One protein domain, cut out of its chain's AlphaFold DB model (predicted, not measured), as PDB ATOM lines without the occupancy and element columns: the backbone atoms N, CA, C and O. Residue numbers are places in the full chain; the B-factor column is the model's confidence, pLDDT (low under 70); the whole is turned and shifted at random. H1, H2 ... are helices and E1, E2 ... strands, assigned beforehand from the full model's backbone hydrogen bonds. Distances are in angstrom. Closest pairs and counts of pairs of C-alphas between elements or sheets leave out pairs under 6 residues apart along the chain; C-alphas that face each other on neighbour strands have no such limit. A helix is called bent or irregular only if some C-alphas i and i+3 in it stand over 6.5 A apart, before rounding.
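What this domain is: This is residues 4 to 125 of the 146 residues of an uncharacterized protein of Endozoicomonas montiporae CL-33 (UniProt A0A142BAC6). One small, twisted sheet of four strands has a single very long helix, H1, over one face; the first part of H1, residues 4 to 19, runs far past the sheet and sticks out as a free arm. Between H1 and the first strand a long stretch with no named element, residues 50 to 83, folds back from the far end of H1 towards the E1 side of the sheet. The printed part has 122 residues with one named helix and four named strands, in the order H1 E1 E2 E3 E4; the sheet's order is E1 - E2 - E3 - E4, all antiparallel, and the class is mixed, helices and strands. The whole is loose, with a radius of gyration of the C-alphas of 18.0 A, and spans 67 by 29 by 23 A, the arm adding much of the length.

Where its parts are: The sheet is made of E1, residues 84 to 91, 20.1 A long from first to last C-alpha; E2, residues 96 to 102, 20.2 A; E3, residues 110 to 115, 16.6 A; and E4, residues 120 to 124, 13.2 A. C-alpha 84 is at (19.247, -2.354, -30.046) and C-alpha 124 at (33.839, -0.708, -28.879). H1, residues 4 to 49, measures 66.7 A and begins with C-alpha 4 at (18.452, 6.686, 9.031). It has a kink of 31 degrees near residue 14, and is neither bent nor irregular, but only just: C-alphas 14 and 17 are 6.4 A apart.

How they stand to each other: The four strands form a meander, each strand the antiparallel neighbour of the one before, with E1 and E4 as edge strands. In the hairpin E1 and E2, at 160 degrees, N 87 and O 99 are within hydrogen-bond range at 2.9 A. In the hairpin E2 and E3, at 164 degrees, N 100 and O 112 are 2.8 A apart. In the hairpin E3 and E4, at 154 degrees, N 113 and O 121 are 2.9 A apart. E1 and E4 are apart. Residues 75 to 76 pair with residues 84 to 85 of E1, antiparallel. H1 is on the sheet in two layers, a helix on one face of a sheet, at a height over the sheet of 8.3 A. It lies over E1, E2 and E3 and runs along the strands, at 22 degrees to E2 on the local plane. The closest C-alphas of H1 and E2 are those of Ala 31 and Ala 100, 6.6 A apart. In H1, 39 of 42 O i to N i+4 pairs are within hydrogen-bond range.

The domain as a whole: The C-alphas farthest apart are those of Ala 4 and Gly 50, 67.5 A. Without residues 4 to 19, which stand free, the body spans 43 by 29 by 22 A. The printed part has no cut. The link from H1 to E1, 34 residues, is long. The mean pLDDT of the printed part is 84.8, and residue 125 is under 70.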
ATOM      1  N   ALA A   4      19.063   7.522  10.067       83.62
ATOM      2  CA  ALA A   4      18.452   6.686   9.031       83.62
ATOM      3  C   ALA A   4      18.603   7.276   7.616       83.62
ATOM      4  O   ALA A   4      18.886   6.541   6.678       83.62
ATOM      5  N   VAL A   5      18.474   8.600   7.459       83.69
ATOM      6  CA  VAL A   5      18.626   9.275   6.156       83.69
ATOM      7  C   VAL A   5      20.086   9.244   5.702       83.69
ATOM      8  O   VAL A   5      20.360   9.029   4.526       83.69
ATOM      9  N   VAL A   6      21.024   9.373   6.647       85.56
ATOM     10  CA  VAL A   6      22.465   9.245   6.380       85.56
ATOM     11  C   VAL A   6      22.807   7.839   5.878       85.56
ATOM     12  O   VAL A   6      23.505   7.703   4.878       85.56
ATOM     13  N   ILE A   7      22.274   6.793   6.517       84.56
ATOM     14  CA  ILE A   7      22.497   5.401   6.094       84.56
ATOM     15  C   ILE A   7      21.891   5.146   4.705       84.56
ATOM     16  O   ILE A   7      22.545   4.543   3.856       84.56
ATOM     17  N   LEU A   8      20.681   5.648   4.436       81.12
ATOM     18  CA  LEU A   8      20.048   5.523   3.119       81.12
ATOM     19  C   LEU A   8      20.846   6.238   2.019       81.12
ATOM     20  O   LEU A   8      20.998   5.682   0.936       81.12
ATOM     21  N   GLY A   9      21.417   7.413   2.296       80.81
ATOM     22  CA  GLY A   9      22.272   8.123   1.339       80.81
ATOM     23  C   GLY A   9      23.520   7.331   0.931       80.81
ATOM     24  O   GLY A   9      23.887   7.327  -0.242       80.81
ATOM     25  N   ILE A  10      24.134   6.608   1.874       81.69
ATOM     26  CA  ILE A  10      25.316   5.767   1.615       81.69
ATOM     27  C   ILE A  10      24.942   4.499   0.833       81.69
ATOM     28  O   ILE A  10      25.704   4.050  -0.015       81.69
ATOM     29  N   LEU A  11      23.770   3.912   1.089       81.25
ATOM     30  CA  LEU A  11      23.320   2.730   0.346       81.25
ATOM     31  C   LEU A  11      22.937   3.074  -1.099       81.25
ATOM     32  O   LEU A  11      23.259   2.327  -2.024       81.25
ATOM     33  N   LEU A  12      22.282   4.220  -1.306       77.75
ATOM     34  CA  LEU A  12      21.861   4.660  -2.636       77.75
ATOM     35  C   LEU A  12      23.044   5.007  -3.548       77.75
ATOM     36  O   LEU A  12      22.952   4.785  -4.754       77.75
ATOM     37  N   SER A  13      24.164   5.491  -2.999       74.50
ATOM     38  CA  SER A  13      25.334   5.859  -3.807       74.50
ATOM     39  C   SER A  13      26.006   4.667  -4.501       74.50
ATOM     40  O   SER A  13      26.614   4.846  -5.553       74.50
ATOM     41  N   ILE A  14      25.865   3.453  -3.962       73.31
ATOM     42  CA  ILE A  14      26.445   2.224  -4.531       73.31
ATOM     43  C   ILE A  14      25.407   1.454  -5.360       73.31
ATOM     44  O   ILE A  14      25.745   0.820  -6.358       73.31
ATOM     45  N   ALA A  15      24.130   1.517  -4.971       70.00
ATOM     46  CA  ALA A  15      23.072   0.731  -5.602       70.00
ATOM     47  C   ALA A  15      22.759   1.164  -7.048       70.00
ATOM     48  O   ALA A  15      22.481   0.317  -7.896       70.00
ATOM     49  N   ILE A  16      22.819   2.466  -7.346       72.56
ATOM     50  CA  ILE A  16      22.444   3.017  -8.660       72.56
ATOM     51  C   ILE A  16      23.352   2.535  -9.811       72.56
ATOM     52  O   ILE A  16      22.809   2.010 -10.788       72.56
ATOM     53  N   PRO A  17      24.697   2.648  -9.746       74.00
ATOM     54  CA  PRO A  17      25.555   2.227 -10.861       74.00
ATOM     55  C   PRO A  17      25.463   0.719 -11.140       74.00
ATOM     56  O   PRO A  17      25.476   0.297 -12.295       74.00
ATOM     57  N   SER A  18      25.283  -0.102 -10.099       77.31
ATOM     58  CA  SER A  18      25.157  -1.556 -10.259       77.31
ATOM     59  C   SER A  18      23.905  -1.961 -11.041       77.31
ATOM     60  O   SER A  18      23.938  -2.959 -11.760       77.31
ATOM     61  N   TYR A  19      22.805  -1.216 -10.909       79.94
ATOM     62  CA  TYR A  19      21.572  -1.515 -11.635       79.94
ATOM     63  C   TYR A  19      21.710  -1.218 -13.132       79.94
ATOM     64  O   TYR A  19      21.300  -2.027 -13.961       79.94
ATOM     65  N   GLN A  20      22.347  -0.096 -13.483       80.50
ATOM     66  CA  GLN A  20      22.565   0.293 -14.880       80.50
ATOM     67  C   GLN A  20      23.396  -0.746 -15.639       80.50
ATOM     68  O   GLN A  20      23.043  -1.119 -16.756       80.50
ATOM     69  N   GLN A  21      24.445  -1.278 -15.008       81.06
ATOM     70  CA  GLN A  21      25.267  -2.323 -15.611       81.06
ATOM     71  C   GLN A  21      24.495  -3.638 -15.803       81.06
ATOM     72  O   GLN A  21      24.645  -4.294 -16.829       81.06
ATOM     73  N   HIS A  22      23.622  -4.004 -14.860       83.94
ATOM     74  CA  HIS A  22      22.798  -5.209 -14.985       83.94
ATOM     75  C   HIS A  22      21.801  -5.128 -16.152       83.94
ATOM     76  O   HIS A  22      21.642  -6.095 -16.902       83.94
ATOM     77  N   VAL A  23      21.155  -3.970 -16.328       85.56
ATOM     78  CA  VAL A  23      20.253  -3.728 -17.464       85.56
ATOM     79  C   VAL A  23      21.029  -3.771 -18.781       85.56
ATOM     80  O   VAL A  23      20.581  -4.439 -19.709       85.56
ATOM     81  N   ALA A  24      22.221  -3.165 -18.840       86.44
ATOM     82  CA  ALA A  24      23.075  -3.203 -20.027       86.44
ATOM     83  C   ALA A  24      23.446  -4.629 -20.442       86.44
ATOM     84  O   ALA A  24      23.201  -5.023 -21.578       86.44
ATOM     85  N   THR A  25      23.938  -5.444 -19.506       87.25
ATOM     86  CA  THR A  25      24.263  -6.851 -19.776       87.25
ATOM     87  C   THR A  25      23.044  -7.643 -20.255       87.25
ATOM     88  O   THR A  25      23.139  -8.426 -21.197       87.25
ATOM     89  N   THR A  26      21.879  -7.424 -19.640       88.94
ATOM     90  CA  THR A  26      20.637  -8.112 -20.027       88.94
ATOM     91  C   THR A  26      20.188  -7.725 -21.440       88.94
ATOM     92  O   THR A  26      19.777  -8.589 -22.219       88.94
ATOM     93  N   ALA A  27      20.309  -6.445 -21.796       87.44
ATOM     94  CA  ALA A  27      19.995  -5.949 -23.129       87.44
ATOM     95  C   ALA A  27      20.964  -6.514 -24.183       87.44
ATOM     96  O   ALA A  27      20.512  -7.022 -25.205       87.44
ATOM     97  N   THR A  28      22.274  -6.544 -23.903       87.94
ATOM     98  CA  THR A  28      23.286  -7.167 -24.778       87.94
ATOM     99  C   THR A  28      22.976  -8.646 -25.029       87.94
ATOM    100  O   THR A  28      22.970  -9.090 -26.175       87.94
ATOM    101  N   HIS A  29      22.629  -9.418 -23.991       89.62
ATOM    102  CA  HIS A  29      22.225 -10.819 -24.164       89.62
ATOM    103  C   HIS A  29      20.959 -10.974 -25.015       89.62
ATOM    104  O   HIS A  29      20.848 -11.916 -25.803       89.62
ATOM    105  N   SER A  30      20.011 -10.047 -24.879       88.69
ATOM    106  CA  SER A  30      18.789 -10.031 -25.687       88.69
ATOM    107  C   SER A  30      19.086  -9.684 -27.150       88.69
ATOM    108  O   SER A  30      18.479 -10.255 -28.056       88.69
ATOM    109  N   ALA A  31      20.051  -8.799 -27.405       88.62
ATOM    110  CA  ALA A  31      20.544  -8.496 -28.746       88.62
ATOM    111  C   ALA A  31      21.249  -9.704 -29.380       88.62
ATOM    112  O   ALA A  31      20.968 -10.040 -30.528       88.62
ATOM    113  N   GLU A  32      22.092 -10.420 -28.629       89.75
ATOM    114  CA  GLU A  32      22.716 -11.657 -29.115       89.75
ATOM    115  C   GLU A  32      21.686 -12.735 -29.472       89.75
ATOM    116  O   GLU A  32      21.828 -13.417 -30.488       89.75
ATOM    117  N   ALA A  33      20.645 -12.893 -28.651       90.69
ATOM    118  CA  ALA A  33      19.561 -13.827 -28.929       90.69
ATOM    119  C   ALA A  33      18.788 -13.432 -30.198       90.69
ATOM    120  O   ALA A  33      18.489 -14.290 -31.030       90.69
ATOM    121  N   ALA A  34      18.517 -12.135 -30.379       90.88
ATOM    122  CA  ALA A  34      17.867 -11.617 -31.578       90.88
ATOM    123  C   ALA A  34      18.735 -11.810 -32.835       90.88
ATOM    124  O   ALA A  34      18.221 -12.239 -33.865       90.88
ATOM    125  N   LEU A  35      20.052 -11.588 -32.745       90.00
ATOM    126  CA  LEU A  35      20.996 -11.856 -33.837       90.00
ATOM    127  C   LEU A  35      21.050 -13.342 -34.207       90.00
ATOM    128  O   LEU A  35      21.102 -13.673 -35.387       90.00
ATOM    129  N   ALA A  36      20.990 -14.245 -33.226       90.88
ATOM    130  CA  ALA A  36      20.899 -15.680 -33.495       90.88
ATOM    131  C   ALA A  36      19.582 -16.054 -34.205       90.88
ATOM    132  O   ALA A  36      19.577 -16.904 -35.097       90.88
ATOM    133  N   GLY A  37      18.472 -15.401 -33.846       91.12
ATOM    134  CA  GLY A  37      17.192 -15.533 -34.548       91.12
ATOM    135  C   GLY A  37      17.248 -15.014 -35.989       91.12
ATOM    136  O   GLY A  37      16.774 -15.687 -36.906       91.12
ATOM    137  N   LEU A  38      17.893 -13.864 -36.203       91.00
ATOM    138  CA  LEU A  38      18.112 -13.286 -37.528       91.00
ATOM    139  C   LEU A  38      19.016 -14.171 -38.400       91.00
ATOM    140  O   LEU A  38      18.697 -14.383 -39.568       91.00
ATOM    141  N   ALA A  39      20.088 -14.744 -37.846       91.06
ATOM    142  CA  ALA A  39      20.927 -15.722 -38.544       91.06
ATOM    143  C   ALA A  39      20.087 -16.913 -39.036       91.06
ATOM    144  O   ALA A  39      20.058 -17.204 -40.232       91.06
ATOM    145  N   LEU A  40      19.257 -17.490 -38.158       91.75
ATOM    146  CA  LEU A  40      18.337 -18.565 -38.539       91.75
ATOM    147  C   LEU A  40      17.365 -18.149 -39.655       91.75
ATOM    148  O   LEU A  40      17.045 -18.950 -40.541       91.75
ATOM    149  N   ALA A  41      16.883 -16.905 -39.635       91.44
ATOM    150  CA  ALA A  41      16.061 -16.366 -40.712       91.44
ATOM    151  C   ALA A  41      16.846 -16.277 -42.035       91.44
ATOM    152  O   ALA A  41      16.312 -16.668 -43.076       91.44
ATOM    153  N   MET A  42      18.116 -15.861 -42.004       90.19
ATOM    154  CA  MET A  42      19.002 -15.825 -43.176       90.19
ATOM    155  C   MET A  42      19.232 -17.221 -43.762       90.19
ATOM    156  O   MET A  42      19.140 -17.404 -44.979       90.19
ATOM    157  N   GLU A  43      19.465 -18.234 -42.924       91.56
ATOM    158  CA  GLU A  43      19.586 -19.620 -43.398       91.56
ATOM    159  C   GLU A  43      18.297 -20.117 -44.058       91.56
ATOM    160  O   GLU A  43      18.342 -20.777 -45.102       91.56
ATOM    161  N   ARG A  44      17.136 -19.774 -43.489       91.94
ATOM    162  CA  ARG A  44      15.834 -20.094 -44.090       91.94
ATOM    163  C   ARG A  44      15.631 -19.383 -45.425       91.94
ATOM    164  O   ARG A  44      15.142 -20.021 -46.355       91.94
ATOM    165  N   HIS A  45      16.015 -18.110 -45.531       91.44
ATOM    166  CA  HIS A  45      15.951 -17.343 -46.779       91.44
ATOM    167  C   HIS A  45      16.791 -18.015 -47.861       91.44
ATOM    168  O   HIS A  45      16.255 -18.390 -48.903       91.44
ATOM    169  N   ARG A  46      18.062 -18.321 -47.571       90.88
ATOM    170  CA  ARG A  46      18.938 -19.030 -48.514       90.88
ATOM    171  C   ARG A  46      18.398 -20.399 -48.913       90.88
ATOM    172  O   ARG A  46      18.552 -20.790 -50.066       90.88
ATOM    173  N   ALA A  47      17.766 -21.137 -48.002       91.44
ATOM    174  CA  ALA A  47      17.163 -22.426 -48.337       91.44
ATOM    175  C   ALA A  47      15.998 -22.304 -49.344       91.44
ATOM    176  O   ALA A  47      15.725 -23.258 -50.069       91.44
ATOM    177  N   GLN A  48      15.323 -21.151 -49.400       91.12
ATOM    178  CA  GLN A  48      14.186 -20.901 -50.292       91.12
ATOM    179  C   GLN A  48      14.596 -20.241 -51.612       91.12
ATOM    180  O   GLN A  48      14.110 -20.634 -52.671       91.12
ATOM    181  N   THR A  49      15.479 -19.243 -51.562       89.25
ATOM    182  CA  THR A  49      15.867 -18.417 -52.720       89.25
ATOM    183  C   THR A  49      17.217 -18.812 -53.320       89.25
ATOM    184  O   THR A  49      17.525 -18.428 -54.446       89.25
ATOM    185  N   GLY A  50      18.029 -19.586 -52.595       88.88
ATOM    186  CA  GLY A  50      19.371 -19.997 -53.010       88.88
ATOM    187  C   GLY A  50      20.463 -18.942 -52.789       88.88
ATOM    188  O   GLY A  50      21.617 -19.206 -53.112       88.88
ATOM    189  N   THR A  51      20.129 -17.774 -52.233       88.31
ATOM    190  CA  THR A  51      21.049 -16.644 -52.004       88.31
ATOM    191  C   THR A  51      20.724 -15.947 -50.679       88.31
ATOM    192  O   THR A  51      19.584 -16.016 -50.227       88.31
ATOM    193  N   TYR A  52      21.697 -15.281 -50.045       86.75
ATOM    194  CA  TYR A  52      21.406 -14.387 -48.914       86.75
ATOM    195  C   TYR A  52      21.039 -12.966 -49.364       86.75
ATOM    196  O   TYR A  52      20.492 -12.201 -48.574       86.75
ATOM    197  N   ALA A  53      21.288 -12.617 -50.630       86.50
ATOM    198  CA  ALA A  53      20.879 -11.331 -51.183       86.50
ATOM    199  C   ALA A  53      19.345 -11.169 -51.167       86.50
ATOM    200  O   ALA A  53      18.588 -12.140 -51.289       86.50
ATOM    201  N   GLY A  54      18.882  -9.925 -51.030       85.75
ATOM    202  CA  GLY A  54      17.456  -9.598 -50.980       85.75
ATOM    203  C   GLY A  54      16.766  -9.954 -49.660       85.75
ATOM    204  O   GLY A  54      15.548 -10.099 -49.628       85.75
ATOM    205  N   ALA A  55      17.540 -10.145 -48.590       85.06
ATOM    206  CA  ALA A  55      17.039 -10.348 -47.233       85.06
ATOM    207  C   ALA A  55      16.829  -9.032 -46.457       85.06
ATOM    208  O   ALA A  55      16.244  -9.049 -45.369       85.06
ATOM    209  N   ALA A  56      17.308  -7.907 -46.996       89.56
ATOM    210  CA  ALA A  56      17.190  -6.581 -46.404       89.56
ATOM    211  C   ALA A  56      16.249  -5.684 -47.220       89.56
ATOM    212  O   ALA A  56      15.949  -5.971 -48.381       89.56
ATOM    213  N   LEU A  57      15.820  -4.585 -46.609       86.62
ATOM    214  CA  LEU A  57      15.232  -3.431 -47.272       86.62
ATOM    215  C   LEU A  57      16.194  -2.247 -47.161       86.62
ATOM    216  O   LEU A  57      16.834  -2.061 -46.120       86.62
ATOM    217  N   ASP A  58      16.286  -1.457 -48.226       83.06
ATOM    218  CA  ASP A  58      16.947  -0.155 -48.174       83.06
ATOM    219  C   ASP A  58      16.071   0.898 -47.463       83.06
ATOM    220  O   ASP A  58      14.959   0.619 -47.004       83.06
ATOM    221  N   GLU A  59      16.573   2.129 -47.359       77.56
ATOM    222  CA  GLU A  59      15.858   3.245 -46.721       77.56
ATOM    223  C   GLU A  59      14.542   3.614 -47.429       77.56
ATOM    224  O   GLU A  59      13.651   4.202 -46.814       77.56
ATOM    225  N   ASN A  60      14.396   3.241 -48.704       80.12
ATOM    226  CA  ASN A  60      13.204   3.487 -49.512       80.12
ATOM    227  C   ASN A  60      12.178   2.344 -49.401       80.12
ATOM    228  O   ASN A  60      11.047   2.486 -49.874       80.12
ATOM    229  N   GLY A  61      12.541   1.236 -48.745       79.94
ATOM    230  CA  GLY A  61      11.710   0.044 -48.596       79.94
ATOM    231  C   GLY A  61      11.816  -0.942 -49.762       79.94
ATOM    232  O   GLY A  61      10.981  -1.845 -49.860       79.94
ATOM    233  N   ASP A  62      12.813  -0.791 -50.633       83.94
ATOM    234  CA  ASP A  62      13.080  -1.700 -51.745       83.94
ATOM    235  C   ASP A  62      13.990  -2.860 -51.314       83.94
ATOM    236  O   ASP A  62      14.807  -2.746 -50.401       83.94
ATOM    237  N   VAL A  63      13.853  -4.009 -51.983       85.62
ATOM    238  CA  VAL A  63      14.631  -5.218 -51.671       85.62
ATOM    239  C   VAL A  63      16.119  -4.975 -51.923       85.62
ATOM    240  O   VAL A  63      16.535  -4.689 -53.045       85.62
ATOM    241  N   SER A  64      16.925  -5.178 -50.885       85.19
ATOM    242  CA  SER A  64      18.356  -4.901 -50.861       85.19
ATOM    243  C   SER A  64      19.157  -6.048 -50.227       85.19
ATOM    244  O   SER A  64      18.632  -6.956 -49.575       85.19
ATOM    245  N   ALA A  65      20.467  -6.027 -50.453       80.88
ATOM    246  CA  ALA A  65      21.442  -6.888 -49.784       80.88
ATOM    247  C   ALA A  65      21.919  -6.314 -48.437       80.88
ATOM    248  O   ALA A  65      22.492  -7.037 -47.627       80.88
ATOM    249  N   ILE A  66      21.689  -5.021 -48.207       84.44
ATOM    250  CA  ILE A  66      22.125  -4.286 -47.019       84.44
ATOM    251  C   ILE A  66      20.984  -3.433 -46.477       84.44
ATOM    252  O   ILE A  66      20.126  -2.993 -47.243       84.44
ATOM    253  N   GLY A  67      20.999  -3.188 -45.169       84.56
ATOM    254  CA  GLY A  67      20.034  -2.317 -44.504       84.56
ATOM    255  C   GLY A  67      19.174  -3.050 -43.483       84.56
ATOM    256  O   GLY A  67      19.654  -3.898 -42.725       84.56
ATOM    257  N   VAL A  68      17.897  -2.689 -43.427       86.81
ATOM    258  CA  VAL A  68      16.972  -3.172 -42.400       86.81
ATOM    259  C   VAL A  68      16.538  -4.605 -42.734       86.81
ATOM    260  O   VAL A  68      16.150  -4.860 -43.871       86.81
ATOM    261  N   PRO A  69      16.566  -5.564 -41.791       85.25
ATOM    262  CA  PRO A  69      16.121  -6.926 -42.061       85.25
ATOM    263  C   PRO A  69      14.657  -6.964 -42.525       85.25
ATOM    264  O   PRO A  69      13.761  -6.549 -41.795       85.25
ATOM    265  N   ALA A  70      14.402  -7.501 -43.720       85.12
ATOM    266  CA  ALA A  70      13.046  -7.706 -44.248       85.12
ATOM    267  C   ALA A  70      12.407  -9.001 -43.714       85.12
ATOM    268  O   ALA A  70      11.191  -9.180 -43.722       85.12
ATOM    269  N   ILE A  71      13.264  -9.938 -43.305       84.12
ATOM    270  CA  ILE A  71      12.923 -11.331 -43.003       84.12
ATOM    271  C   ILE A  71      12.771 -11.617 -41.500       84.12
ATOM    272  O   ILE A  71      12.448 -12.745 -41.120       84.12
ATOM    273  N   TYR A  72      13.039 -10.627 -40.647       88.44
ATOM    274  CA  TYR A  72      13.041 -10.757 -39.189       88.44
ATOM    275  C   TYR A  72      12.767  -9.405 -38.511       88.44
ATOM    276  O   TYR A  72      12.647  -8.384 -39.185       88.44
ATOM    277  N   ALA A  73      12.678  -9.391 -37.179       86.75
ATOM    278  CA  ALA A  73      12.572  -8.166 -36.397       86.75
ATOM    279  C   ALA A  73      13.768  -7.222 -36.624       86.75
ATOM    280  O   ALA A  73      14.914  -7.649 -36.773       86.75
ATOM    281  N   THR A  74      13.482  -5.922 -36.607       86.81
ATOM    282  CA  THR A  74      14.444  -4.839 -36.865       86.81
ATOM    283  C   THR A  74      15.054  -4.269 -35.585       86.81
ATOM    284  O   THR A  74      15.981  -3.466 -35.635       86.81
ATOM    285  N   GLN A  75      14.542  -4.680 -34.424       85.81
ATOM    286  CA  GLN A  75      14.957  -4.192 -33.115       85.81
ATOM    287  C   GLN A  75      14.914  -5.299 -32.059       85.81
ATOM    288  O   GLN A  75      14.154  -6.262 -32.172       85.81
ATOM    289  N   SER A  76      15.716  -5.124 -31.011       83.44
ATOM    290  CA  SER A  76      15.673  -5.914 -29.787       83.44
ATOM    291  C   SER A  76      15.537  -4.978 -28.581       83.44
ATOM    292  O   SER A  76      16.286  -4.001 -28.496       83.44
ATOM    293  N   PRO A  77      14.615  -5.245 -27.641       80.75
ATOM    294  CA  PRO A  77      13.551  -6.253 -27.685       80.75
ATOM    295  C   PRO A  77      12.562  -6.051 -28.848       80.75
ATOM    296  O   PRO A  77      12.306  -4.923 -29.272       80.75
ATOM    297  N   GLU A  78      11.979  -7.149 -29.345       77.06
ATOM    298  CA  GLU A  78      11.022  -7.116 -30.469       77.06
ATOM    299  C   GLU A  78       9.773  -6.282 -30.139       77.06
ATOM    300  O   GLU A  78       9.224  -5.603 -31.002       77.06
ATOM    301  N   ASN A  79       9.362  -6.293 -28.866       74.12
ATOM    302  CA  ASN A  79       8.237  -5.519 -28.357       74.12
ATOM    303  C   ASN A  79       8.697  -4.595 -27.226       74.12
ATOM    304  O   ASN A  79       9.276  -5.057 -26.243       74.12
ATOM    305  N   GLY A  80       8.343  -3.312 -27.319       78.25
ATOM    306  CA  GLY A  80       8.646  -2.305 -26.300       78.25
ATOM    307  C   GLY A  80       9.643  -1.264 -26.794       78.25
ATOM    308  O   GLY A  80       9.705  -0.966 -27.986       78.25
ATOM    309  N   THR A  81      10.389  -0.674 -25.863       80.56
ATOM    310  CA  THR A  81      11.444   0.290 -26.187       80.56
ATOM    311  C   THR A  81      12.606  -0.441 -26.848       80.56
ATOM    312  O   THR A  81      13.101  -1.412 -26.287       80.56
ATOM    313  N   ALA A  82      13.028   0.006 -28.032       82.94
ATOM    314  CA  ALA A  82      14.186  -0.562 -28.712       82.94
ATOM    315  C   ALA A  82      15.460  -0.219 -27.933       82.94
ATOM    316  O   ALA A  82      15.781   0.962 -27.771       82.94
ATOM    317  N   ASP A  83      16.187  -1.239 -27.483       85.31
ATOM    318  CA  ASP A  83      17.505  -1.092 -26.856       85.31
ATOM    319  C   ASP A  83      18.619  -1.253 -27.899       85.31
ATOM    320  O   ASP A  83      19.649  -0.586 -27.817       85.31
ATOM    321  N   PHE A  84      18.378  -2.101 -28.904       85.88
ATOM    322  CA  PHE A  84      19.247  -2.354 -30.046       85.88
ATOM    323  C   PHE A  84      18.459  -2.357 -31.360       85.88
ATOM    324  O   PHE A  84      17.334  -2.851 -31.419       85.88
ATOM    325  N   THR A  85      19.092  -1.885 -32.427       89.25
ATOM    326  CA  THR A  85      18.634  -1.976 -33.813       89.25
ATOM    327  C   THR A  85      19.451  -3.036 -34.541       89.25
ATOM    328  O   THR A  85      20.678  -3.055 -34.444       89.25
ATOM    329  N   LEU A  86      18.772  -3.933 -35.254       89.00
ATOM    330  CA  LEU A  86      19.390  -4.991 -36.044       89.00
ATOM    331  C   LEU A  86      19.492  -4.547 -37.500       89.00
ATOM    332  O   LEU A  86      18.515  -4.081 -38.084       89.00
ATOM    333  N   THR A  87      20.658  -4.755 -38.094       88.12
ATOM    334  CA  THR A  87      20.959  -4.393 -39.479       88.12
ATOM    335  C   THR A  87      21.737  -5.503 -40.172       88.12
ATOM    336  O   THR A  87      22.526  -6.223 -39.560       88.12
ATOM    337  N   ILE A  88      21.512  -5.648 -41.475       89.00
ATOM    338  CA  ILE A  88      22.303  -6.508 -42.353       89.00
ATOM    339  C   ILE A  88      23.386  -5.622 -42.964       89.00
ATOM    340  O   ILE A  88      23.092  -4.761 -43.795       89.00
ATOM    341  N   ALA A  89      24.629  -5.799 -42.517       86.81
ATOM    342  CA  ALA A  89      25.768  -4.998 -42.960       86.81
ATOM    343  C   ALA A  89      26.272  -5.435 -44.345       86.81
ATOM    344  O   ALA A  89      26.710  -4.609 -45.141       86.81
ATOM    345  N   SER A  90      26.186  -6.732 -44.646       85.06
ATOM    346  CA  SER A  90      26.451  -7.286 -45.976       85.06
ATOM    347  C   SER A  90      25.699  -8.601 -46.178       85.06
ATOM    348  O   SER A  90      25.543  -9.383 -45.239       85.06
ATOM    349  N   ALA A  91      25.241  -8.867 -47.403       87.62
ATOM    350  CA  ALA A  91      24.687 -10.162 -47.786       87.62
ATOM    351  C   ALA A  91      24.952 -10.462 -49.267       87.62
ATOM    352  O   ALA A  91      24.499  -9.747 -50.157       87.62
ATOM    353  N   ASP A  92      25.639 -11.568 -49.526       85.88
ATOM    354  CA  ASP A  92      25.982 -12.051 -50.863       85.88
ATOM    355  C   ASP A  92      25.310 -13.403 -51.147       85.88
ATOM    356  O   ASP A  92      24.519 -13.928 -50.368       85.88
ATOM    357  N   ALA A  93      25.654 -14.049 -52.261       85.06
ATOM    358  CA  ALA A  93      25.167 -15.401 -52.544       85.06
ATOM    359  C   ALA A  93      25.607 -16.445 -51.497       85.06
ATOM    360  O   ALA A  93      24.926 -17.454 -51.299       85.06
ATOM    361  N   THR A  94      26.749 -16.228 -50.837       84.75
ATOM    362  CA  THR A  94      27.410 -17.248 -50.003       84.75
ATOM    363  C   THR A  94      27.730 -16.807 -48.582       84.75
ATOM    364  O   THR A  94      27.961 -17.671 -47.738       84.75
ATOM    365  N   SER A  95      27.744 -15.505 -48.313       87.69
ATOM    366  CA  SER A  95      28.170 -14.913 -47.043       87.69
ATOM    367  C   SER A  95      27.210 -13.823 -46.600       87.69
ATOM    368  O   SER A  95      26.504 -13.241 -47.421       87.69
ATOM    369  N   TYR A  96      27.205 -13.543 -45.302       89.94
ATOM    370  CA  TYR A  96      26.500 -12.403 -44.734       89.94
ATOM    371  C   TYR A  96      27.221 -11.887 -43.485       89.94
ATOM    372  O   TYR A  96      27.980 -12.625 -42.847       89.94
ATOM    373  N   SER A  97      26.936 -10.637 -43.133       89.56
ATOM    374  CA  SER A  97      27.313  -9.996 -41.877       89.56
ATOM    375  C   SER A  97      26.098  -9.294 -41.281       89.56
ATOM    376  O   SER A  97      25.433  -8.493 -41.943       89.56
ATOM    377  N   LEU A  98      25.801  -9.616 -40.027       90.81
ATOM    378  CA  LEU A  98      24.711  -9.048 -39.244       90.81
ATOM    379  C   LEU A  98      25.300  -8.175 -38.146       90.81
ATOM    380  O   LEU A  98      26.313  -8.536 -37.549       90.81
ATOM    381  N   SER A  99      24.644  -7.066 -37.839       87.94
ATOM    382  CA  SER A  99      25.053  -6.158 -36.774       87.94
ATOM    383  C   SER A  99      23.876  -5.765 -35.888       87.94
ATOM    384  O   SER A  99      22.745  -5.625 -36.350       87.94
ATOM    385  N   ALA A 100      24.144  -5.608 -34.593       88.81
ATOM    386  CA  ALA A 100      23.228  -5.032 -33.621       88.81
ATOM    387  C   ALA A 100      23.873  -3.800 -32.989       88.81
ATOM    388  O   ALA A 100      24.900  -3.906 -32.312       88.81
ATOM    389  N   THR A 101      23.255  -2.642 -33.204       87.00
ATOM    390  CA  THR A 101      23.717  -1.344 -32.702       87.00
ATOM    391  C   THR A 101      22.797  -0.852 -31.582       87.00
ATOM    392  O   THR A 101      21.580  -0.920 -31.728       87.00
ATOM    393  N   PRO A 102      23.322  -0.395 -30.436       86.19
ATOM    394  CA  PRO A 102      22.506   0.157 -29.361       86.19
ATOM    395  C   PRO A 102      21.852   1.483 -29.782       86.19
ATOM    396  O   PRO A 102      22.473   2.314 -30.437       86.19
ATOM    397  N   THR A 103      20.612   1.712 -29.356       80.94
ATOM    398  CA  THR A 103      19.814   2.911 -29.698       80.94
ATOM    399  C   THR A 103      20.064   4.110 -28.775       80.94
ATOM    400  O   THR A 103      19.501   5.184 -28.978       80.94
ATOM    401  N   GLY A 104      20.863   3.931 -27.718       75.31
ATOM    402  CA  GLY A 104      21.127   4.939 -26.683       75.31
ATOM    403  C   GLY A 104      20.182   4.893 -25.473       75.31
ATOM    404  O   GLY A 104      20.498   5.511 -24.449       75.31
ATOM    405  N   THR A 105      19.082   4.124 -25.540       76.50
ATOM    406  CA  THR A 105      18.188   3.839 -24.393       76.50
ATOM    407  C   THR A 105      18.949   3.140 -23.267       76.50
ATOM    408  O   THR A 105      18.806   3.470 -22.087       76.50
ATOM    409  N   VAL A 106      19.807   2.196 -23.648       77.56
ATOM    410  CA  VAL A 106      20.699   1.473 -22.748       77.56
ATOM    411  C   VAL A 106      22.110   2.020 -22.917       77.56
ATOM    412  O   VAL A 106      22.565   2.286 -24.027       77.56
ATOM    413  N   LYS A 107      22.816   2.202 -21.799       79.38
ATOM    414  CA  LYS A 107      24.220   2.622 -21.807       79.38
ATOM    415  C   LYS A 107      25.103   1.402 -22.068       79.38
ATOM    416  O   LYS A 107      25.456   0.681 -21.140       79.38
ATOM    417  N   VAL A 108      25.405   1.181 -23.343       79.94
ATOM    418  CA  VAL A 108      26.313   0.142 -23.842       79.94
ATOM    419  C   VAL A 108      27.396   0.826 -24.672       79.94
ATOM    420  O   VAL A 108      27.098   1.756 -25.416       79.94
ATOM    421  N   ASP A 109      28.644   0.396 -24.525       78.50
ATOM    422  CA  ASP A 109      29.822   0.999 -25.163       78.50
ATOM    423  C   ASP A 109      30.312   0.232 -26.400       78.50
ATOM    424  O   ASP A 109      31.359   0.552 -26.961       78.50
ATOM    425  N   HIS A 110      29.559  -0.778 -26.831       81.44
ATOM    426  CA  HIS A 110      29.911  -1.633 -27.950       81.44
ATOM    427  C   HIS A 110      28.688  -1.983 -28.793       81.44
ATOM    428  O   HIS A 110      27.550  -1.994 -28.317       81.44
ATOM    429  N   TRP A 111      28.954  -2.338 -30.043       84.88
ATOM    430  CA  TRP A 111      28.013  -3.012 -30.924       84.88
ATOM    431  C   TRP A 111      28.489  -4.443 -31.189       84.88
ATOM    432  O   TRP A 111      29.645  -4.800 -30.934       84.88
ATOM    433  N   ILE A 112      27.568  -5.291 -31.637       88.81
ATOM    434  CA  ILE A 112      27.819  -6.722 -31.828       88.81
ATOM    435  C   ILE A 112      27.657  -7.042 -33.305       88.81
ATOM    436  O   ILE A 112      26.639  -6.681 -33.897       88.81
ATOM    437  N   SER A 113      28.614  -7.761 -33.881       87.75
ATOM    438  CA  SER A 113      28.507  -8.309 -35.230       87.75
ATOM    439  C   SER A 113      28.621  -9.826 -35.239       87.75
ATOM    440  O   SER A 113      29.303 -10.423 -34.402       87.75
ATOM    441  N   VAL A 114      27.927 -10.460 -36.184       91.12
ATOM    442  CA  VAL A 114      27.974 -11.905 -36.420       91.12
ATOM    443  C   VAL A 114      28.090 -12.164 -37.913       91.12
ATOM    444  O   VAL A 114      27.287 -11.659 -38.698       91.12
ATOM    445  N   ASP A 115      29.073 -12.970 -38.301       89.88
ATOM    446  CA  ASP A 115      29.243 -13.410 -39.686       89.88
ATOM    447  C   ASP A 115      28.559 -14.761 -39.969       89.88
ATOM    448  O   ASP A 115      28.146 -15.495 -39.069       89.88
ATOM    449  N   SER A 116      28.492 -15.135 -41.248       86.81
ATOM    450  CA  SER A 116      27.967 -16.437 -41.690       86.81
ATOM    451  C   SER A 116      28.782 -17.659 -41.232       86.81
ATOM    452  O   SER A 116      28.387 -18.792 -41.505       86.81
ATOM    453  N   LEU A 117      29.934 -17.459 -40.584       86.31
ATOM    454  CA  LEU A 117      30.741 -18.513 -39.959       86.31
ATOM    455  C   LEU A 117      30.456 -18.627 -38.449       86.31
ATOM    456  O   LEU A 117      31.038 -19.481 -37.778       86.31
ATOM    457  N   GLY A 118      29.559 -17.794 -37.912       83.62
ATOM    458  CA  GLY A 118      29.214 -17.739 -36.496       83.62
ATOM    459  C   GLY A 118      30.263 -17.033 -35.635       83.62
ATOM    460  O   GLY A 118      30.196 -17.113 -34.405       83.62
ATOM    461  N   LYS A 119      31.238 -16.346 -36.243       86.19
ATOM    462  CA  LYS A 119      32.192 -15.521 -35.505       86.19
ATOM    463  C   LYS A 119      31.458 -14.290 -34.994       86.19
ATOM    464  O   LYS A 119      30.936 -13.494 -35.771       86.19
ATOM    465  N   LYS A 120      31.448 -14.138 -33.673       87.56
ATOM    466  CA  LYS A 120      30.953 -12.939 -33.001       87.56
ATOM    467  C   LYS A 120      32.103 -11.963 -32.800       87.56
ATOM    468  O   LYS A 120      33.153 -12.368 -32.291       87.56
ATOM    469  N   THR A 121      31.894 -10.701 -33.144       85.94
ATOM    470  CA  THR A 121      32.839  -9.623 -32.835       85.94
ATOM    471  C   THR A 121      32.127  -8.572 -31.999       85.94
ATOM    472  O   THR A 121      30.977  -8.226 -32.261       85.94
ATOM    473  N   PHE A 122      32.812  -8.110 -30.959       84.06
ATOM    474  CA  PHE A 122      32.370  -7.010 -30.117       84.06
ATOM    475  C   PHE A 122      33.288  -5.844 -30.416       84.06
ATOM    476  O   PHE A 122      34.498  -5.936 -30.196       84.06
ATOM    477  N   GLU A 123      32.719  -4.776 -30.948       80.00
ATOM    478  CA  GLU A 123      33.474  -3.600 -31.341       80.00
ATOM    479  C   GLU A 123      33.050  -2.429 -30.467       80.00
ATOM    480  O   GLU A 123      31.872  -2.082 -30.383       80.00
ATOM    481  N   VAL A 124      34.028  -1.860 -29.764       76.19
ATOM    482  CA  VAL A 124      33.839  -0.708 -28.879       76.19
ATOM    483  C   VAL A 124      33.784   0.554 -29.733       76.19
ATOM    484  O   VAL A 124      34.548   0.689 -30.692       76.19
ATOM    485  N   PHE A 125      32.911   1.497 -29.384       66.94
ATOM    486  CA  PHE A 125      32.866   2.789 -30.068       66.94
ATOM    487  C   PHE A 125      34.213   3.528 -29.924       66.94
ATOM    488  O   PHE A 125      34.795   3.581 -28.837       66.94
TER     489      PHE A 125